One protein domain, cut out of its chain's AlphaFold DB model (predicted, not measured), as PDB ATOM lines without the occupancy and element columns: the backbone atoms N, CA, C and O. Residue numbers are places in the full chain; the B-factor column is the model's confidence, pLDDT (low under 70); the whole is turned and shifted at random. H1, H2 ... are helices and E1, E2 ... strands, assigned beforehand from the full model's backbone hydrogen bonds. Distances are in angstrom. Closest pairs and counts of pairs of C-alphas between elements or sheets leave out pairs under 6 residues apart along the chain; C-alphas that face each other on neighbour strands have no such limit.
ATOM      1  N   THR A  12     162.338 153.796 145.289       70.94
ATOM      2  CA  THR A  12     162.067 154.748 146.380       70.94
ATOM      3  C   THR A  12     161.560 154.050 147.646       70.94
ATOM      4  O   THR A  12     161.977 154.389 148.757       70.94
ATOM      5  N   ALA A  13     160.694 153.046 147.500       65.69
ATOM      6  CA  ALA A  13     160.201 152.244 148.617       65.69
ATOM      7  C   ALA A  13     161.312 151.373 149.219       65.69
ATOM      8  O   ALA A  13     161.381 151.228 150.436       65.69
ATOM      9  N   GLN A  14     162.216 150.851 148.387       64.81
ATOM     10  CA  GLN A  14     163.388 150.103 148.823       64.81
ATOM     11  C   GLN A  14     164.326 151.007 149.623       64.81
ATOM     12  O   GLN A  14     164.731 150.629 150.715       64.81
ATOM     13  N   GLN A  15     164.616 152.217 149.138       56.59
ATOM     14  CA  GLN A  15     165.446 153.188 149.862       56.59
ATOM     15  C   GLN A  15     164.824 153.583 151.209       56.59
ATOM     16  O   GLN A  15     165.521 153.638 152.219       56.59
ATOM     17  N   THR A  16     163.505 153.791 151.250       63.59
ATOM     18  CA  THR A  16     162.777 154.123 152.488       63.59
ATOM     19  C   THR A  16     162.788 152.956 153.478       63.59
ATOM     20  O   THR A  16     163.050 153.151 154.661       63.59
ATOM     21  N   PHE A  17     162.564 151.732 152.992       64.06
ATOM     22  CA  PHE A  17     162.625 150.514 153.798       64.06
ATOM     23  C   PHE A  17     164.029 150.278 154.362       64.06
ATOM     24  O   PHE A  17     164.186 150.072 155.561       64.06
ATOM     25  N   MET A  18     165.060 150.382 153.519       60.06
ATOM     26  CA  MET A  18     166.457 150.237 153.933       60.06
ATOM     27  C   MET A  18     166.888 151.334 154.917       60.06
ATOM     28  O   MET A  18     167.743 151.081 155.761       60.06
ATOM     29  N   GLY A  19     166.297 152.531 154.834       53.88
ATOM     30  CA  GLY A  19     166.548 153.647 155.750       53.88
ATOM     31  C   GLY A  19     165.824 153.563 157.101       53.88
ATOM     32  O   GLY A  19     166.181 154.311 158.007       53.88
ATOM     33  N   GLY A  20     164.829 152.678 157.247       49.28
ATOM     34  CA  GLY A  20     163.989 152.537 158.446       49.28
ATOM     35  C   GLY A  20     164.104 151.185 159.156       49.28
ATOM     36  O   GLY A  20     163.210 150.832 159.920       49.28
ATOM     37  N   LEU A  21     165.153 150.403 158.877       58.38
ATOM     38  CA  LEU A  21     165.377 149.099 159.507       58.38
ATOM     39  C   LEU A  21     165.629 149.256 161.016       58.38
ATOM     40  O   LEU A  21     166.726 149.616 161.435       58.38
ATOM     41  N   ASP A  22     164.611 148.942 161.817       51.97
ATOM     42  CA  ASP A  22     164.698 148.776 163.268       51.97
ATOM     43  C   ASP A  22     164.494 147.296 163.620       51.97
ATOM     44  O   ASP A  22     163.422 146.718 163.419       51.97
ATOM     45  N   PHE A  23     165.549 146.651 164.113       57.94
ATOM     46  CA  PHE A  23     165.551 145.230 164.448       57.94
ATOM     47  C   PHE A  23     165.174 145.007 165.919       57.94
ATOM     48  O   PHE A  23     165.974 144.511 166.708       57.94
ATOM     49  N   HIS A  24     163.938 145.356 166.289       55.44
ATOM     50  CA  HIS A  24     163.256 144.900 167.513       55.44
ATOM     51  C   HIS A  24     164.105 144.914 168.809       55.44
ATOM     52  O   HIS A  24     164.038 143.980 169.611       55.44
ATOM     53  N   GLY A  25     164.902 145.963 169.032       59.00
ATOM     54  CA  GLY A  25     165.693 146.134 170.260       59.00
ATOM     55  C   GLY A  25     166.988 145.313 170.346       59.00
ATOM     56  O   GLY A  25     167.637 145.332 171.391       59.00
ATOM     57  N   VAL A  26     167.390 144.620 169.276       64.88
ATOM     58  CA  VAL A  26     168.721 144.010 169.150       64.88
ATOM     59  C   VAL A  26     169.580 144.904 168.265       64.88
ATOM     60  O   VAL A  26     169.249 145.165 167.110       64.88
ATOM     61  N   THR A  27     170.703 145.377 168.802       69.88
ATOM     62  CA  THR A  27     171.656 146.174 168.030       69.88
ATOM     63  C   THR A  27     172.371 145.282 167.025       69.88
ATOM     64  O   THR A  27     173.119 144.376 167.392       69.88
ATOM     65  N   TYR A  28     172.158 145.565 165.746       76.44
ATOM     66  CA  TYR A  28     172.894 144.956 164.651       76.44
ATOM     67  C   TYR A  28     173.897 145.957 164.093       76.44
ATOM     68  O   TYR A  28     173.537 147.072 163.726       76.44
ATOM     69  N   ASN A  29     175.150 145.534 163.972       80.62
ATOM     70  CA  ASN A  29     176.212 146.345 163.401       80.62
ATOM     71  C   ASN A  29     176.431 145.963 161.939       80.62
ATOM     72  O   ASN A  29     176.533 144.779 161.599       80.62
ATOM     73  N   LEU A  30     176.496 146.964 161.057       85.81
ATOM     74  CA  LEU A  30     176.869 146.737 159.665       85.81
ATOM     75  C   LEU A  30     178.303 146.209 159.643       85.81
ATOM     76  O   LEU A  30     179.228 146.883 160.083       85.81
ATOM     77  N   PHE A  31     178.482 144.997 159.133       88.88
ATOM     78  CA  PHE A  31     179.762 144.296 159.177       88.88
ATOM     79  C   PHE A  31     180.397 144.172 157.790       88.88
ATOM     80  O   PHE A  31     181.620 144.248 157.642       88.88
ATOM     81  N   SER A  32     179.576 144.044 156.745       92.31
ATOM     82  CA  SER A  32     180.051 144.091 155.366       92.31
ATOM     83  C   SER A  32     179.036 144.722 154.421       92.31
ATOM     84  O   SER A  32     177.826 144.633 154.611       92.31
ATOM     85  N   HIS A  33     179.560 145.369 153.388       92.75
ATOM     86  CA  HIS A  33     178.810 146.089 152.379       92.75
ATOM     87  C   HIS A  33     179.326 145.659 151.004       92.75
ATOM     88  O   HIS A  33     180.486 145.896 150.658       92.75
ATOM     89  N   GLY A  34     178.490 144.962 150.242       94.06
ATOM     90  CA  GLY A  34     178.817 144.428 148.930       94.06
ATOM     91  C   GLY A  34     178.272 145.257 147.784       94.06
ATOM     92  O   GLY A  34     177.195 145.849 147.867       94.06
ATOM     93  N   PHE A  35     179.010 145.237 146.682       93.12
ATOM     94  CA  PHE A  35     178.747 146.065 145.519       93.12
ATOM     95  C   PHE A  35     178.770 145.257 144.223       93.12
ATOM     96  O   PHE A  35     179.534 144.296 144.102       93.12
ATOM     97  N   TRP A  36     177.973 145.690 143.248       93.38
ATOM     98  CA  TRP A  36     177.857 145.114 141.912       93.38
ATOM     99  C   TRP A  36     177.625 146.198 140.858       93.38
ATOM    100  O   TRP A  36     176.697 146.996 140.967       93.38
ATOM    101  N   ASN A  37     178.420 146.194 139.787       89.62
ATOM    102  CA  ASN A  37     178.283 147.152 138.679       89.62
ATOM    103  C   ASN A  37     177.812 146.528 137.354       89.62
ATOM    104  O   ASN A  37     178.037 147.111 136.297       89.62
ATOM    105  N   GLY A  38     177.228 145.329 137.380       92.62
ATOM    106  CA  GLY A  38     176.815 144.609 136.169       92.62
ATOM    107  C   GLY A  38     177.852 143.628 135.617       92.62
ATOM    108  O   GLY A  38     177.485 142.746 134.846       92.62
ATOM    109  N   VAL A  39     179.122 143.725 136.026       93.88
ATOM    110  CA  VAL A  39     180.185 142.808 135.560       93.88
ATOM    111  C   VAL A  39     181.123 142.316 136.657       93.88
ATOM    112  O   VAL A  39     181.861 141.356 136.445       93.88
ATOM    113  N   HIS A  40     181.156 142.982 137.812       94.31
ATOM    114  CA  HIS A  40     182.129 142.699 138.856       94.31
ATOM    115  C   HIS A  40     181.575 142.926 140.265       94.31
ATOM    116  O   HIS A  40     180.932 143.946 140.513       94.31
ATOM    117  N   TYR A  41     181.866 141.997 141.183       94.88
ATOM    118  CA  TYR A  41     181.543 142.112 142.608       94.88
ATOM    119  C   TYR A  41     182.761 142.553 143.418       94.88
ATOM    120  O   TYR A  41     183.854 142.003 143.281       94.88
ATOM    121  N   TRP A  42     182.564 143.487 144.339       94.94
ATOM    122  CA  TRP A  42     183.559 143.828 145.353       94.94
ATOM    123  C   TRP A  42     182.876 144.090 146.689       94.94
ATOM    124  O   TRP A  42     181.654 144.206 146.765       94.94
ATOM    125  N   THR A  43     183.653 144.148 147.764       95.44
ATOM    126  CA  THR A  43     183.084 144.340 149.099       95.44
ATOM    127  C   THR A  43     183.958 145.224 149.971       95.44
ATOM    128  O   THR A  43     185.185 145.227 149.845       95.44
ATOM    129  N   LYS A  44     183.308 145.976 150.856       94.62
ATOM    130  CA  LYS A  44     183.908 146.563 152.047       94.62
ATOM    131  C   LYS A  44     183.553 145.689 153.249       94.62
ATOM    132  O   LYS A  44     182.430 145.194 153.358       94.62
ATOM    133  N   ILE A  45     184.495 145.508 154.159       92.81
ATOM    134  CA  ILE A  45     184.317 144.683 155.351       92.81
ATOM    135  C   ILE A  45     185.021 145.320 156.539       92.81
ATOM    136  O   ILE A  45     186.126 145.853 156.403       92.81
ATOM    137  N   LEU A  46     184.388 145.249 157.704       91.38
ATOM    138  CA  LEU A  46     185.032 145.595 158.955       91.38
ATOM    139  C   LEU A  46     185.999 144.471 159.345       91.38
ATOM    140  O   LEU A  46     185.615 143.307 159.454       91.38
ATOM    141  N   LYS A  47     187.281 144.798 159.514       90.25
ATOM    142  CA  LYS A  47     188.310 143.793 159.793       90.25
ATOM    143  C   LYS A  47     189.427 144.356 160.656       90.25
ATOM    144  O   LYS A  47     189.799 145.520 160.534       90.25
ATOM    145  N   ASP A  48     189.988 143.481 161.483       88.25
ATOM    146  CA  ASP A  48     191.208 143.710 162.246       88.25
ATOM    147  C   ASP A  48     192.303 142.779 161.720       88.25
ATOM    148  O   ASP A  48     192.110 141.561 161.622       88.25
ATOM    149  N   ILE A  49     193.436 143.358 161.322       83.19
ATOM    150  CA  ILE A  49     194.636 142.615 160.935       83.19
ATOM    151  C   ILE A  49     195.820 143.205 161.688       83.19
ATOM    152  O   ILE A  49     196.150 144.374 161.506       83.19
ATOM    153  N   GLY A  50     196.483 142.388 162.511       79.31
ATOM    154  CA  GLY A  50     197.687 142.812 163.230       79.31
ATOM    155  C   GLY A  50     197.456 143.989 164.185       79.31
ATOM    156  O   GLY A  50     198.372 144.779 164.384       79.31
ATOM    157  N   GLY A  51     196.241 144.132 164.733       80.94
ATOM    158  CA  GLY A  51     195.864 145.238 165.620       80.94
ATOM    159  C   GLY A  51     195.384 146.496 164.894       80.94
ATOM    160  O   GLY A  51     195.039 147.480 165.544       80.94
ATOM    161  N   ILE A  52     195.344 146.477 163.558       85.12
ATOM    162  CA  ILE A  52     194.784 147.558 162.748       85.12
ATOM    163  C   ILE A  52     193.338 147.200 162.409       85.12
ATOM    164  O   ILE A  52     193.078 146.426 161.481       85.12
ATOM    165  N   SER A  53     192.404 147.774 163.165       89.81
ATOM    166  CA  SER A  53     190.967 147.676 162.910       89.81
ATOM    167  C   SER A  53     190.490 148.801 161.998       89.81
ATOM    168  O   SER A  53     190.819 149.962 162.238       89.81
ATOM    169  N   GLY A  54     189.657 148.483 161.014       92.50
ATOM    170  CA  GLY A  54     188.979 149.493 160.209       92.50
ATOM    171  C   GLY A  54     188.185 148.888 159.065       92.50
ATOM    172  O   GLY A  54     187.914 147.685 159.042       92.50
ATOM    173  N   VAL A  55     187.819 149.725 158.101       93.69
ATOM    174  CA  VAL A  55     187.119 149.307 156.890       93.69
ATOM    175  C   VAL A  55     188.140 148.924 155.833       93.69
ATOM    176  O   VAL A  55     188.965 149.733 155.403       93.69
ATOM    177  N   TRP A  56     188.062 147.677 155.392       94.81
ATOM    178  CA  TRP A  56     188.909 147.113 154.353       94.81
ATOM    179  C   TRP A  56     188.102 146.912 153.087       94.81
ATOM    180  O   TRP A  56     186.935 146.533 153.149       94.81
ATOM    181  N   ILE A  57     188.725 147.113 151.931       94.31
ATOM    182  CA  ILE A  57     188.121 146.790 150.642       94.31
ATOM    183  C   ILE A  57     188.768 145.539 150.055       94.31
ATOM    184  O   ILE A  57     189.989 145.386 150.026       94.31
ATOM    185  N   HIS A  58     187.923 144.639 149.573       93.81
ATOM    186  CA  HIS A  58     188.297 143.479 148.787       93.81
ATOM    187  C   HIS A  58     187.771 143.683 147.370       93.81
ATOM    188  O   HIS A  58     186.585 143.499 147.091       93.81
ATOM    189  N   ASN A  59     188.670 144.072 146.471       93.31
ATOM    190  CA  ASN A  59     188.365 144.245 145.060       93.31
ATOM    191  C   ASN A  59     189.464 143.602 144.214       93.31
ATOM    192  O   ASN A  59     190.561 144.147 144.067       93.31
ATOM    193  N   ASN A  60     189.171 142.432 143.644       92.12
ATOM    194  CA  ASN A  60     190.175 141.700 142.878       92.12
ATOM    195  C   ASN A  60     190.563 142.378 141.557       92.12
ATOM    196  O   ASN A  60     191.697 142.229 141.111       92.12
ATOM    197  N   ARG A  61     189.671 143.186 140.984       90.31
ATOM    198  CA  ARG A  61     189.929 143.938 139.758       90.31
ATOM    199  C   ARG A  61     190.871 145.116 139.991       90.31
ATOM    200  O   ARG A  61     191.649 145.441 139.104       90.31
ATOM    201  N   GLN A  62     190.798 145.749 141.162       88.88
ATOM    202  CA  GLN A  62     191.635 146.906 141.494       88.88
ATOM    203  C   GLN A  62     192.981 146.523 142.119       88.88
ATOM    204  O   GLN A  62     193.954 147.229 141.887       88.88
ATOM    205  N   ASN A  63     193.062 145.425 142.881       88.50
ATOM    206  CA  ASN A  63     194.293 145.060 143.601       88.50
ATOM    207  C   ASN A  63     194.593 143.552 143.612       88.50
ATOM    208  O   ASN A  63     195.065 143.004 144.606       88.50
ATOM    209  N   GLY A  64     194.235 142.824 142.549       84.56
ATOM    210  CA  GLY A  64     194.581 141.401 142.401       84.56
ATOM    211  C   GLY A  64     194.016 140.470 143.485       84.56
ATOM    212  O   GLY A  64     194.459 139.338 143.630       84.56
ATOM    213  N   GLY A  65     193.052 140.950 144.270       80.12
ATOM    214  CA  GLY A  65     192.384 140.228 145.354       80.12
ATOM    215  C   GLY A  65     192.983 140.514 146.727       80.12
ATOM    216  O   GLY A  65     192.450 140.043 147.729       80.12
ATOM    217  N   ILE A  66     194.053 141.307 146.786       87.81
ATOM    218  CA  ILE A  66     194.679 141.723 148.035       87.81
ATOM    219  C   ILE A  66     193.787 142.778 148.681       87.81
ATOM    220  O   ILE A  66     193.454 143.784 148.059       87.81
ATOM    221  N   ALA A  67     193.400 142.538 149.929       90.19
ATOM    222  CA  ALA A  67     192.632 143.488 150.715       90.19
ATOM    223  C   ALA A  67     193.515 144.637 151.198       90.19
ATOM    224  O   ALA A  67     194.660 144.406 151.589       90.19
ATOM    225  N   TRP A  68     192.972 145.849 151.245       92.81
ATOM    226  CA  TRP A  68     193.655 146.987 151.855       92.81
ATOM    227  C   TRP A  68     192.700 147.820 152.698       92.81
ATOM    228  O   TRP A  68     191.490 147.846 152.457       92.81
ATOM    229  N   LEU A  69     193.262 148.478 153.707       94.31
ATOM    230  CA  LEU A  69     192.545 149.400 154.570       94.31
ATOM    231  C   LEU A  69     192.199 150.660 153.770       94.31
ATOM    232  O   LEU A  69     193.085 151.280 153.184       94.31
ATOM    233  N   ILE A  70     190.922 151.036 153.752       94.31
ATOM    234  CA  ILE A  70     190.462 152.288 153.132       94.31
ATOM    235  C   ILE A  70     190.163 153.371 154.163       94.31
ATOM    236  O   ILE A  70     190.231 154.549 153.831       94.31
ATOM    237  N   SER A  71     189.841 152.987 155.399       93.12
ATOM    238  CA  SER A  71     189.592 153.923 156.491       93.12
ATOM    239  C   SER A  71     189.781 153.239 157.847       93.12
ATOM    240  O   SER A  71     189.290 152.121 158.020       93.12
ATOM    241  N   PRO A  72     190.448 153.882 158.822       91.69
ATOM    242  CA  PRO A  72     190.451 153.417 160.207       91.69
ATOM    243  C   PRO A  72     189.105 153.664 160.909       91.69
ATOM    244  O   PRO A  72     188.813 153.011 161.904       91.69
ATOM    245  N   ASP A  73     188.283 154.580 160.392       89.38
ATOM    246  CA  ASP A  73     186.962 154.893 160.932       89.38
ATOM    247  C   ASP A  73     185.918 153.882 160.439       89.38
ATOM    248  O   ASP A  73     185.674 153.740 159.233       89.38
ATOM    249  N   HIS A  74     185.295 153.184 161.391       87.50
ATOM    250  CA  HIS A  74     184.325 152.112 161.158       87.50
ATOM    251  C   HIS A  74     183.022 152.644 160.550       87.50
ATOM    252  O   HIS A  74     182.383 151.933 159.773       87.50
ATOM    253  N   SER A  75     182.671 153.907 160.817       84.12
ATOM    254  CA  SER A  75     181.438 154.532 160.324       84.12
ATOM    255  C   SER A  75     181.401 154.635 158.793       84.12
ATOM    256  O   SER A  75     180.339 154.576 158.177       84.12
ATOM    257  N   THR A  76     182.574 154.677 158.150       87.50
ATOM    258  CA  THR A  76     182.726 154.797 156.687       87.50
ATOM    259  C   THR A  76     182.265 153.568 155.891       87.50
ATOM    260  O   THR A  76     182.236 153.590 154.652       87.50
ATOM    261  N   LEU A  77     181.921 152.478 156.582       87.56
ATOM    262  CA  LEU A  77     181.274 151.312 155.988       87.56
ATOM    263  C   LEU A  77     179.792 151.579 155.680       87.56
ATOM    264  O   LEU A  77     179.257 151.019 154.714       87.56
ATOM    265  N   ALA A  78     179.153 152.418 156.497       80.81
ATOM    266  CA  ALA A  78     177.738 152.735 156.436       80.81
ATOM    267  C   ALA A  78     177.423 153.852 155.432       80.81
ATOM    268  O   ALA A  78     178.303 154.498 154.858       80.81
ATOM    269  N   GLY A  79     176.125 154.070 155.240       78.06
ATOM    270  CA  GLY A  79     175.581 155.108 154.377       78.06
ATOM    271  C   GLY A  79     175.255 154.629 152.958       78.06
ATOM    272  O   GLY A  79     175.725 153.575 152.517       78.06
ATOM    273  N   PRO A  80     174.432 155.404 152.230       76.25
ATOM    274  CA  PRO A  80     174.103 155.112 150.843       76.25
ATOM    275  C   PRO A  80     175.362 155.116 149.977       76.25
ATOM    276  O   PRO A  80     176.190 156.025 150.069       76.25
ATOM    277  N   ALA A  81     175.488 154.124 149.103       80.81
ATOM    278  CA  ALA A  81     176.593 154.044 148.166       80.81
ATOM    279  C   ALA A  81     176.103 153.550 146.791       80.81
ATOM    280  O   ALA A  81     175.243 152.672 146.715       80.81
ATOM    281  N   PRO A  82     176.629 154.096 145.680       81.38
ATOM    282  CA  PRO A  82     176.324 153.572 144.357       81.38
ATOM    283  C   PRO A  82     176.748 152.111 144.239       81.38
ATOM    284  O   PRO A  82     177.757 151.701 144.816       81.38
ATOM    285  N   HIS A  83     176.011 151.351 143.430       87.19
ATOM    286  CA  HIS A  83     176.285 149.939 143.164       87.19
ATOM    287  C   HIS A  83     176.129 149.016 144.376       87.19
ATOM    288  O   HIS A  83     176.528 147.859 144.279       87.19
ATOM    289  N   THR A  84     175.565 149.475 145.500       87.94
ATOM    290  CA  THR A  84     175.222 148.590 146.618       87.94
ATOM    291  C   THR A  84     174.329 147.459 146.127       87.94
ATOM    292  O   THR A  84     173.270 147.687 145.549       87.94
ATOM    293  N   SER A  85     174.779 146.231 146.354       88.38
ATOM    294  CA  SER A  85     174.055 145.014 145.986       88.38
ATOM    295  C   SER A  85     173.530 144.290 147.214       88.38
ATOM    296  O   SER A  85     172.435 143.737 147.175       88.38
ATOM    297  N   TRP A  86     174.303 144.286 148.297       90.12
ATOM    298  CA  TRP A  86     173.917 143.646 149.543       90.12
ATOM    299  C   TRP A  86     174.615 144.307 150.726       90.12
ATOM    300  O   TRP A  86     175.693 144.893 150.604       90.12
ATOM    301  N   VAL A  87     173.999 144.168 151.890       88.81
ATOM    302  CA  VAL A  87     174.550 144.567 153.182       88.81
ATOM    303  C   VAL A  87     174.438 143.383 154.129       88.81
ATOM    304  O   VAL A  87     173.468 142.628 154.082       88.81
ATOM    305  N   PHE A  88     175.456 143.191 154.953       89.69
ATOM    306  CA  PHE A  88     175.523 142.123 155.935       89.69
ATOM    307  C   PHE A  88     175.701 142.738 157.313       89.69
ATOM    308  O   PHE A  88     176.715 143.382 157.597       89.69
ATOM    309  N   TYR A  89     174.703 142.516 158.156       86.94
ATOM    310  CA  TYR A  89     174.691 142.933 159.543       86.94
ATOM    311  C   TYR A  89     175.009 141.750 160.454       86.94
ATOM    312  O   TYR A  89     174.676 140.606 160.145       86.94
ATOM    313  N   SER A  90     175.632 142.028 161.592       85.25
ATOM    314  CA  SER A  90     175.916 141.029 162.615       85.25
ATOM    315  C   SER A  90     175.650 141.612 163.997       85.25
ATOM    316  O   SER A  90     175.927 142.786 164.244       85.25
ATOM    317  N   GLN A  91     175.070 140.803 164.879       87.25
ATOM    318  CA  GLN A  91     174.891 141.174 166.278       87.25
ATOM    319  C   GLN A  91     176.192 140.950 167.066       87.25
ATOM    320  O   GLN A  91     176.979 140.064 166.706       87.25
ATOM    321  N   PRO A  92     176.392 141.680 168.174       84.94
ATOM    322  CA  PRO A  92     177.299 141.272 169.238       84.94
ATOM    323  C   PRO A  92     177.081 139.814 169.650       84.94
ATOM    324  O   PRO A  92     175.947 139.336 169.697       84.94
ATOM    325  N   TRP A  93     178.159 139.109 169.984       88.25
ATOM    326  CA  TRP A  93     178.037 137.755 170.511       88.25
ATOM    327  C   TRP A  93     177.348 137.757 171.873       88.25
ATOM    328  O   TRP A  93     177.639 138.572 172.749       88.25
ATOM    329  N   THR A  94     176.454 136.794 172.067       89.75
ATOM    330  CA  THR A  94     175.950 136.458 173.398       89.75
ATOM    331  C   THR A  94     177.074 135.856 174.254       89.75
ATOM    332  O   THR A  94     178.021 135.289 173.706       89.75
ATOM    333  N   PRO A  95     176.977 135.887 175.598       91.38
ATOM    334  CA  PRO A  95     178.000 135.295 176.465       91.38
ATOM    335  C   PRO A  95     178.310 133.822 176.153       91.38
ATOM    336  O   PRO A  95     179.466 133.411 176.185       91.38
ATOM    337  N   SER A  96     177.295 133.032 175.785       93.00
ATOM    338  CA  SER A  96     177.481 131.633 175.379       93.00
ATOM    339  C   SER A  96     178.169 131.476 174.020       93.00
ATOM    340  O   SER A  96     178.904 130.514 173.804       93.00
ATOM    341  N   GLU A  97     177.924 132.394 173.079       91.81
ATOM    342  CA  GLU A  97     178.611 132.391 171.782       91.81
ATOM    343  C   GLU A  97     180.075 132.793 171.947       91.81
ATOM    344  O   GLU A  97     180.942 132.139 171.371       91.81
ATOM    345  N   GLU A  98     180.357 133.800 172.780       91.31
ATOM    346  CA  GLU A  98     181.719 134.192 173.153       91.31
ATOM    347  C   GLU A  98     182.473 133.002 173.764       91.31
ATOM    348  O   GLU A  98     183.564 132.668 173.305       91.31
ATOM    349  N   GLU A  99     181.870 132.282 174.716       91.88
ATOM    350  CA  GLU A  99     182.468 131.073 175.295       91.88
ATOM    351  C   GLU A  99     182.741 129.997 174.224       91.88
ATOM    352  O   GLU A  99     183.853 129.460 174.169       91.88
ATOM    353  N   CYS A 100     181.791 129.741 173.309       91.62
ATOM    354  CA  CYS A 100     182.007 128.799 172.199       91.62
ATOM    355  C   CYS A 100     183.186 129.227 171.310       91.62
ATOM    356  O   CYS A 100     183.998 128.388 170.897       91.62
ATOM    357  N   VAL A 101     183.289 130.517 170.980       90.12
ATOM    358  CA  VAL A 101     184.361 131.038 170.124       90.12
ATOM    359  C   VAL A 101     185.708 130.948 170.833       90.12
ATOM    360  O   VAL A 101     186.680 130.508 170.211       90.12
ATOM    361  N   VAL A 102     185.783 131.291 172.118       89.38
ATOM    362  CA  VAL A 102     187.005 131.176 172.926       89.38
ATOM    363  C   VAL A 102     187.470 129.719 172.991       89.38
ATOM    364  O   VAL A 102     188.633 129.430 172.684       89.38
ATOM    365  N   GLU A 103     186.570 128.779 173.293       91.38
ATOM    366  CA  GLU A 103     186.891 127.347 173.331       91.38
ATOM    367  C   GLU A 103     187.357 126.841 171.955       91.38
ATOM    368  O   GLU A 103     188.387 126.163 171.832       91.38
ATOM    369  N   SER A 104     186.638 127.215 170.895       90.00
ATOM    370  CA  SER A 104     186.960 126.832 169.518       90.00
ATOM    371  C   SER A 104     188.314 127.386 169.078       90.00
ATOM    372  O   SER A 104     189.109 126.667 168.471       90.00
ATOM    373  N   THR A 105     188.622 128.632 169.432       88.19
ATOM    374  CA  THR A 105     189.907 129.282 169.144       88.19
ATOM    375  C   THR A 105     191.050 128.582 169.875       88.19
ATOM    376  O   THR A 105     192.092 128.292 169.276       88.19
ATOM    377  N   ALA A 106     190.855 128.215 171.145       88.50
ATOM    378  CA  ALA A 106     191.832 127.448 171.916       88.50
ATOM    379  C   ALA A 106     192.069 126.056 171.308       88.50
ATOM    380  O   ALA A 106     193.206 125.577 171.248       88.50
ATOM    381  N   LYS A 107     191.013 125.411 170.806       90.44
ATOM    382  CA  LYS A 107     191.109 124.123 170.115       90.44
ATOM    383  C   LYS A 107     191.870 124.233 168.796       90.44
ATOM    384  O   LYS A 107     192.807 123.467 168.591       90.44
ATOM    385  N   ILE A 108     191.542 125.215 167.953       88.94
ATOM    386  CA  ILE A 108     192.271 125.483 166.702       88.94
ATOM    387  C   ILE A 108     193.751 125.734 167.002       88.94
ATOM    388  O   ILE A 108     194.613 125.151 166.346       88.94
ATOM    389  N   SER A 109     194.054 126.526 168.031       87.56
ATOM    390  CA  SER A 109     195.429 126.794 168.469       87.56
ATOM    391  C   SER A 109     196.171 125.518 168.875       87.56
ATOM    392  O   SER A 109     197.331 125.322 168.510       87.56
ATOM    393  N   ARG A 110     195.505 124.620 169.612       89.81
ATOM    394  CA  ARG A 110     196.081 123.347 170.067       89.81
ATOM    395  C   ARG A 110     196.335 122.377 168.917       89.81
ATOM    396  O   ARG A 110     197.350 121.684 168.944       89.81
ATOM    397  N   ASP A 111     195.435 122.340 167.942       90.06
ATOM    398  CA  ASP A 111     195.507 121.436 166.793       90.06
ATOM    399  C   ASP A 111     196.525 121.925 165.743       90.06
ATOM    400  O   ASP A 111     197.071 121.121 164.990       90.06
ATOM    401  N   ASN A 112     196.831 123.229 165.723       86.69
ATOM    402  CA  ASN A 112     197.698 123.877 164.734       86.69
ATOM    403  C   ASN A 112     198.945 124.517 165.374       86.69
ATOM    404  O   ASN A 112     199.284 125.673 165.104       86.69
ATOM    405  N   LYS A 113     199.647 123.770 166.236       85.25
ATOM    406  CA  LYS A 113     200.880 124.257 166.878       85.25
ATOM    407  C   LYS A 113     201.929 124.638 165.827       85.25
ATOM    408  O   LYS A 113     202.276 123.828 164.974       85.25
ATOM    409  N   GLY A 114     202.460 125.857 165.920       80.56
ATOM    410  CA  GLY A 114     203.496 126.358 165.009       80.56
ATOM    411  C   GLY A 114     202.976 126.882 163.667       80.56
ATOM    412  O   GLY A 114     203.778 127.121 162.765       80.56
ATOM    413  N   ALA A 115     201.662 127.073 163.509       79.56
ATOM    414  CA  ALA A 115     201.125 127.803 162.369       79.56
ATOM    415  C   ALA A 115     201.612 129.263 162.392       79.56
ATOM    416  O   ALA A 115     201.512 129.951 163.403       79.56
ATOM    417  N   TRP A 116     202.124 129.733 161.256       69.12
ATOM    418  CA  TRP A 116     202.638 131.099 161.086       69.12
ATOM    419  C   TRP A 116     201.531 132.117 160.766       69.12
ATOM    420  O   TRP A 116     201.798 133.307 160.622       69.12
ATOM    421  N   ALA A 117     200.292 131.648 160.596       72.56
ATOM    422  CA  ALA A 117     199.152 132.486 160.261       72.56
ATOM    423  C   ALA A 117     198.532 133.108 161.518       72.56
ATOM    424  O   ALA A 117     198.490 132.485 162.578       72.56
ATOM    425  N   LEU A 118     197.999 134.326 161.371       75.50
ATOM    426  CA  LEU A 118     197.171 134.953 162.398       75.50
ATOM    427  C   LEU A 118     195.938 134.087 162.677       75.50
ATOM    428  O   LEU A 118     195.327 133.544 161.754       75.50
ATOM    429  N   MET A 119     195.571 133.986 163.955       79.06
ATOM    430  CA  MET A 119     194.399 133.231 164.379       79.06
ATOM    431  C   MET A 119     193.128 133.857 163.779       79.06
ATOM    432  O   MET A 119     192.876 135.047 164.003       79.06
ATOM    433  N   PRO A 120     192.319 133.105 163.011       69.31
ATOM    434  CA  PRO A 120     191.087 133.640 162.451       69.31
ATOM    435  C   PRO A 120     190.087 133.969 163.571       69.31
ATOM    436  O   PRO A 120     190.019 133.268 164.574       69.31
ATOM    437  N   PHE A 121     189.309 135.038 163.383       72.38
ATOM    438  CA  PHE A 121     188.217 135.482 164.271       72.38
ATOM    439  C   PHE A 121     188.599 135.930 165.690       72.38
ATOM    440  O   PHE A 121     187.721 136.394 166.411       72.38
ATOM    441  N   ALA A 122     189.879 135.893 166.072       76.00
ATOM    442  CA  ALA A 122     190.325 136.250 167.423       76.00
ATOM    443  C   ALA A 122     189.887 137.657 167.874       76.00
ATOM    444  O   ALA A 122     189.655 137.884 169.054       76.00
ATOM    445  N   HIS A 123     189.759 138.603 166.938       83.50
ATOM    446  CA  HIS A 123     189.349 139.983 167.226       83.50
ATOM    447  C   HIS A 123     187.911 140.290 166.778       83.50
ATOM    448  O   HIS A 123     187.475 141.436 166.863       83.50
ATOM    449  N   LEU A 124     187.167 139.292 166.285       84.94
ATOM    450  CA  LEU A 124     185.837 139.512 165.723       84.94
ATOM    451  C   LEU A 124     184.835 139.960 166.796       84.94
ATOM    452  O   LEU A 124     184.124 140.928 166.559       84.94
ATOM    453  N   GLY A 125     184.845 139.362 167.991       85.75
ATOM    454  CA  GLY A 125     183.966 139.785 169.090       85.75
ATOM    455  C   GLY A 125     184.155 141.262 169.446       85.75
ATOM    456  O   GLY A 125     183.192 142.017 169.541       85.75
ATOM    457  N   LYS A 126     185.410 141.730 169.512       84.62
ATOM    458  CA  LYS A 126     185.726 143.153 169.723       84.62
ATOM    459  C   LYS A 126     185.160 144.049 168.614       84.62
ATOM    460  O   LYS A 126     184.656 145.122 168.920       84.62
ATOM    461  N   LEU A 127     185.251 143.624 167.351       86.19
ATOM    462  CA  LEU A 127     184.706 144.374 166.212       86.19
ATOM    463  C   LEU A 127     183.177 144.422 166.220       86.19
ATOM    464  O   LEU A 127     182.608 145.408 165.778       86.19
ATOM    465  N   LEU A 128     182.514 143.371 166.700       83.94
ATOM    466  CA  LEU A 128     181.054 143.319 166.779       83.94
ATOM    467  C   LEU A 128     180.500 144.137 167.945       83.94
ATOM    468  O   LEU A 128     179.359 144.573 167.878       83.94
ATOM    469  N   ASN A 129     181.305 144.369 168.982       80.44
ATOM    470  CA  ASN A 129     180.945 145.170 170.151       80.44
ATOM    471  C   ASN A 129     181.199 146.676 169.973       80.44
ATOM    472  O   ASN A 129     181.043 147.431 170.933       80.44
ATOM    473  N   THR A 130     181.621 147.137 168.791       69.31
ATOM    474  CA  THR A 130     181.771 148.576 168.572       69.31
ATOM    475  C   THR A 130     180.385 149.219 168.515       69.31
ATOM    476  O   THR A 130     179.510 148.743 167.786       69.31
TER     477      THR A 130
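AT A GLANCE: This is residues 12 to 130 of the 278 residues of an uncharacterized protein of Puccinia graminis f. sp. tritici (strain CRL 75-36-700-3 / race SCCL) (UniProt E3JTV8). A strongly twisted antiparallel sheet of five strands makes the body, with the short helices H3 and H5 packed on it, while the long helix H4 is set off to one side and H1 to another. After H4 the long link of residues 112 to 123 loops back to H5 at the sheet, and its residues 112 to 117 stick out. The printed part has 119 residues with five named helices and five named strands, in the order H1 E1 E2 E3 H2 E4 H3 E5 H4 H5; the sheet's order is E4 E3 E2 E1 E5, and the class is mixed, helices and strands. It is only just loose, close to compact, with a radius of gyration of the C-alphas of 16.6 A and spans of 52 by 40 by 23 A.

HOW THE PARTS SIT: In the sheet, E1, residues 29 to 36, E2, residues 41 to 49, and E3, residues 52 to 58, form a meander, each strand the antiparallel neighbour of the one before. E1 and E2 are a hairpin, with N 35 and O 42 2.8 A apart, within hydrogen-bond range. E2 bends by 69 degrees at residue 46; E2 and E3 are a hairpin, with N 45 and O 56 2.8 A apart. Edge strand E4, residues 68 to 71, is antiparallel to E3 at 115 degrees, with N 55 and O 71 2.8 A apart. Edge strand E5, residues 84 to 90, is antiparallel to E1 at 159 degrees, with N 31 and O 88 2.8 A apart. H3, residues 74 to 77, is on the sheet at a height of 6.8 A, only just over E2, on which 3 of its 4 C-alphas fall; its closest C-alphas to E3 are those of His 74 and Gly 54, 5.4 A apart. H5, residues 124 to 128, is on the sheet at a height of 6.2 A but only just over none of the strands, with 2 of its 5 C-alphas falling on E2; its closest C-alphas to E2 are those of Leu 127 and Leu 46, 7.4 A apart. H2, residues 60 to 63, only grazes the sheet. H4, residues 95 to 111, is not on the sheet and is close to but not clearly touching H5, the closest C-alphas being those of Glu 98 and Gly 125, 7.3 A apart. H1, residues 12 to 19, is not on the sheet and touches no helix. In H1, H4 and H5 every O i to N i+4 pair is within hydrogen-bond range; H2 and H3 are too short for such a pair.

IN THESE COORDINATES: E1 is 21.6 A long from first to last C-alpha, beginning at C-alpha 29 (176.212, 146.345, 163.401), E2 22.5 A, E5 17.7 A and E3 15.9 A. H4, the longest helix, measures 24.3 A and begins at C-alpha 95 (178.000, 135.295, 176.465). H1 begins at C-alpha 12 (162.067, 154.748, 146.380) and is 10.4 A long.

THE WHOLE: The C-alphas of Thr 12 and Gly 114 are the two farthest apart, 53.6 A. The printed part has no cut, and the link from H4 to H5 is long. Residues 20 to 25 and 110 to 117 stand free. The mean pLDDT of the printed part is 83.6; residues 13 to 27, 116, 120 and 130 are under 70.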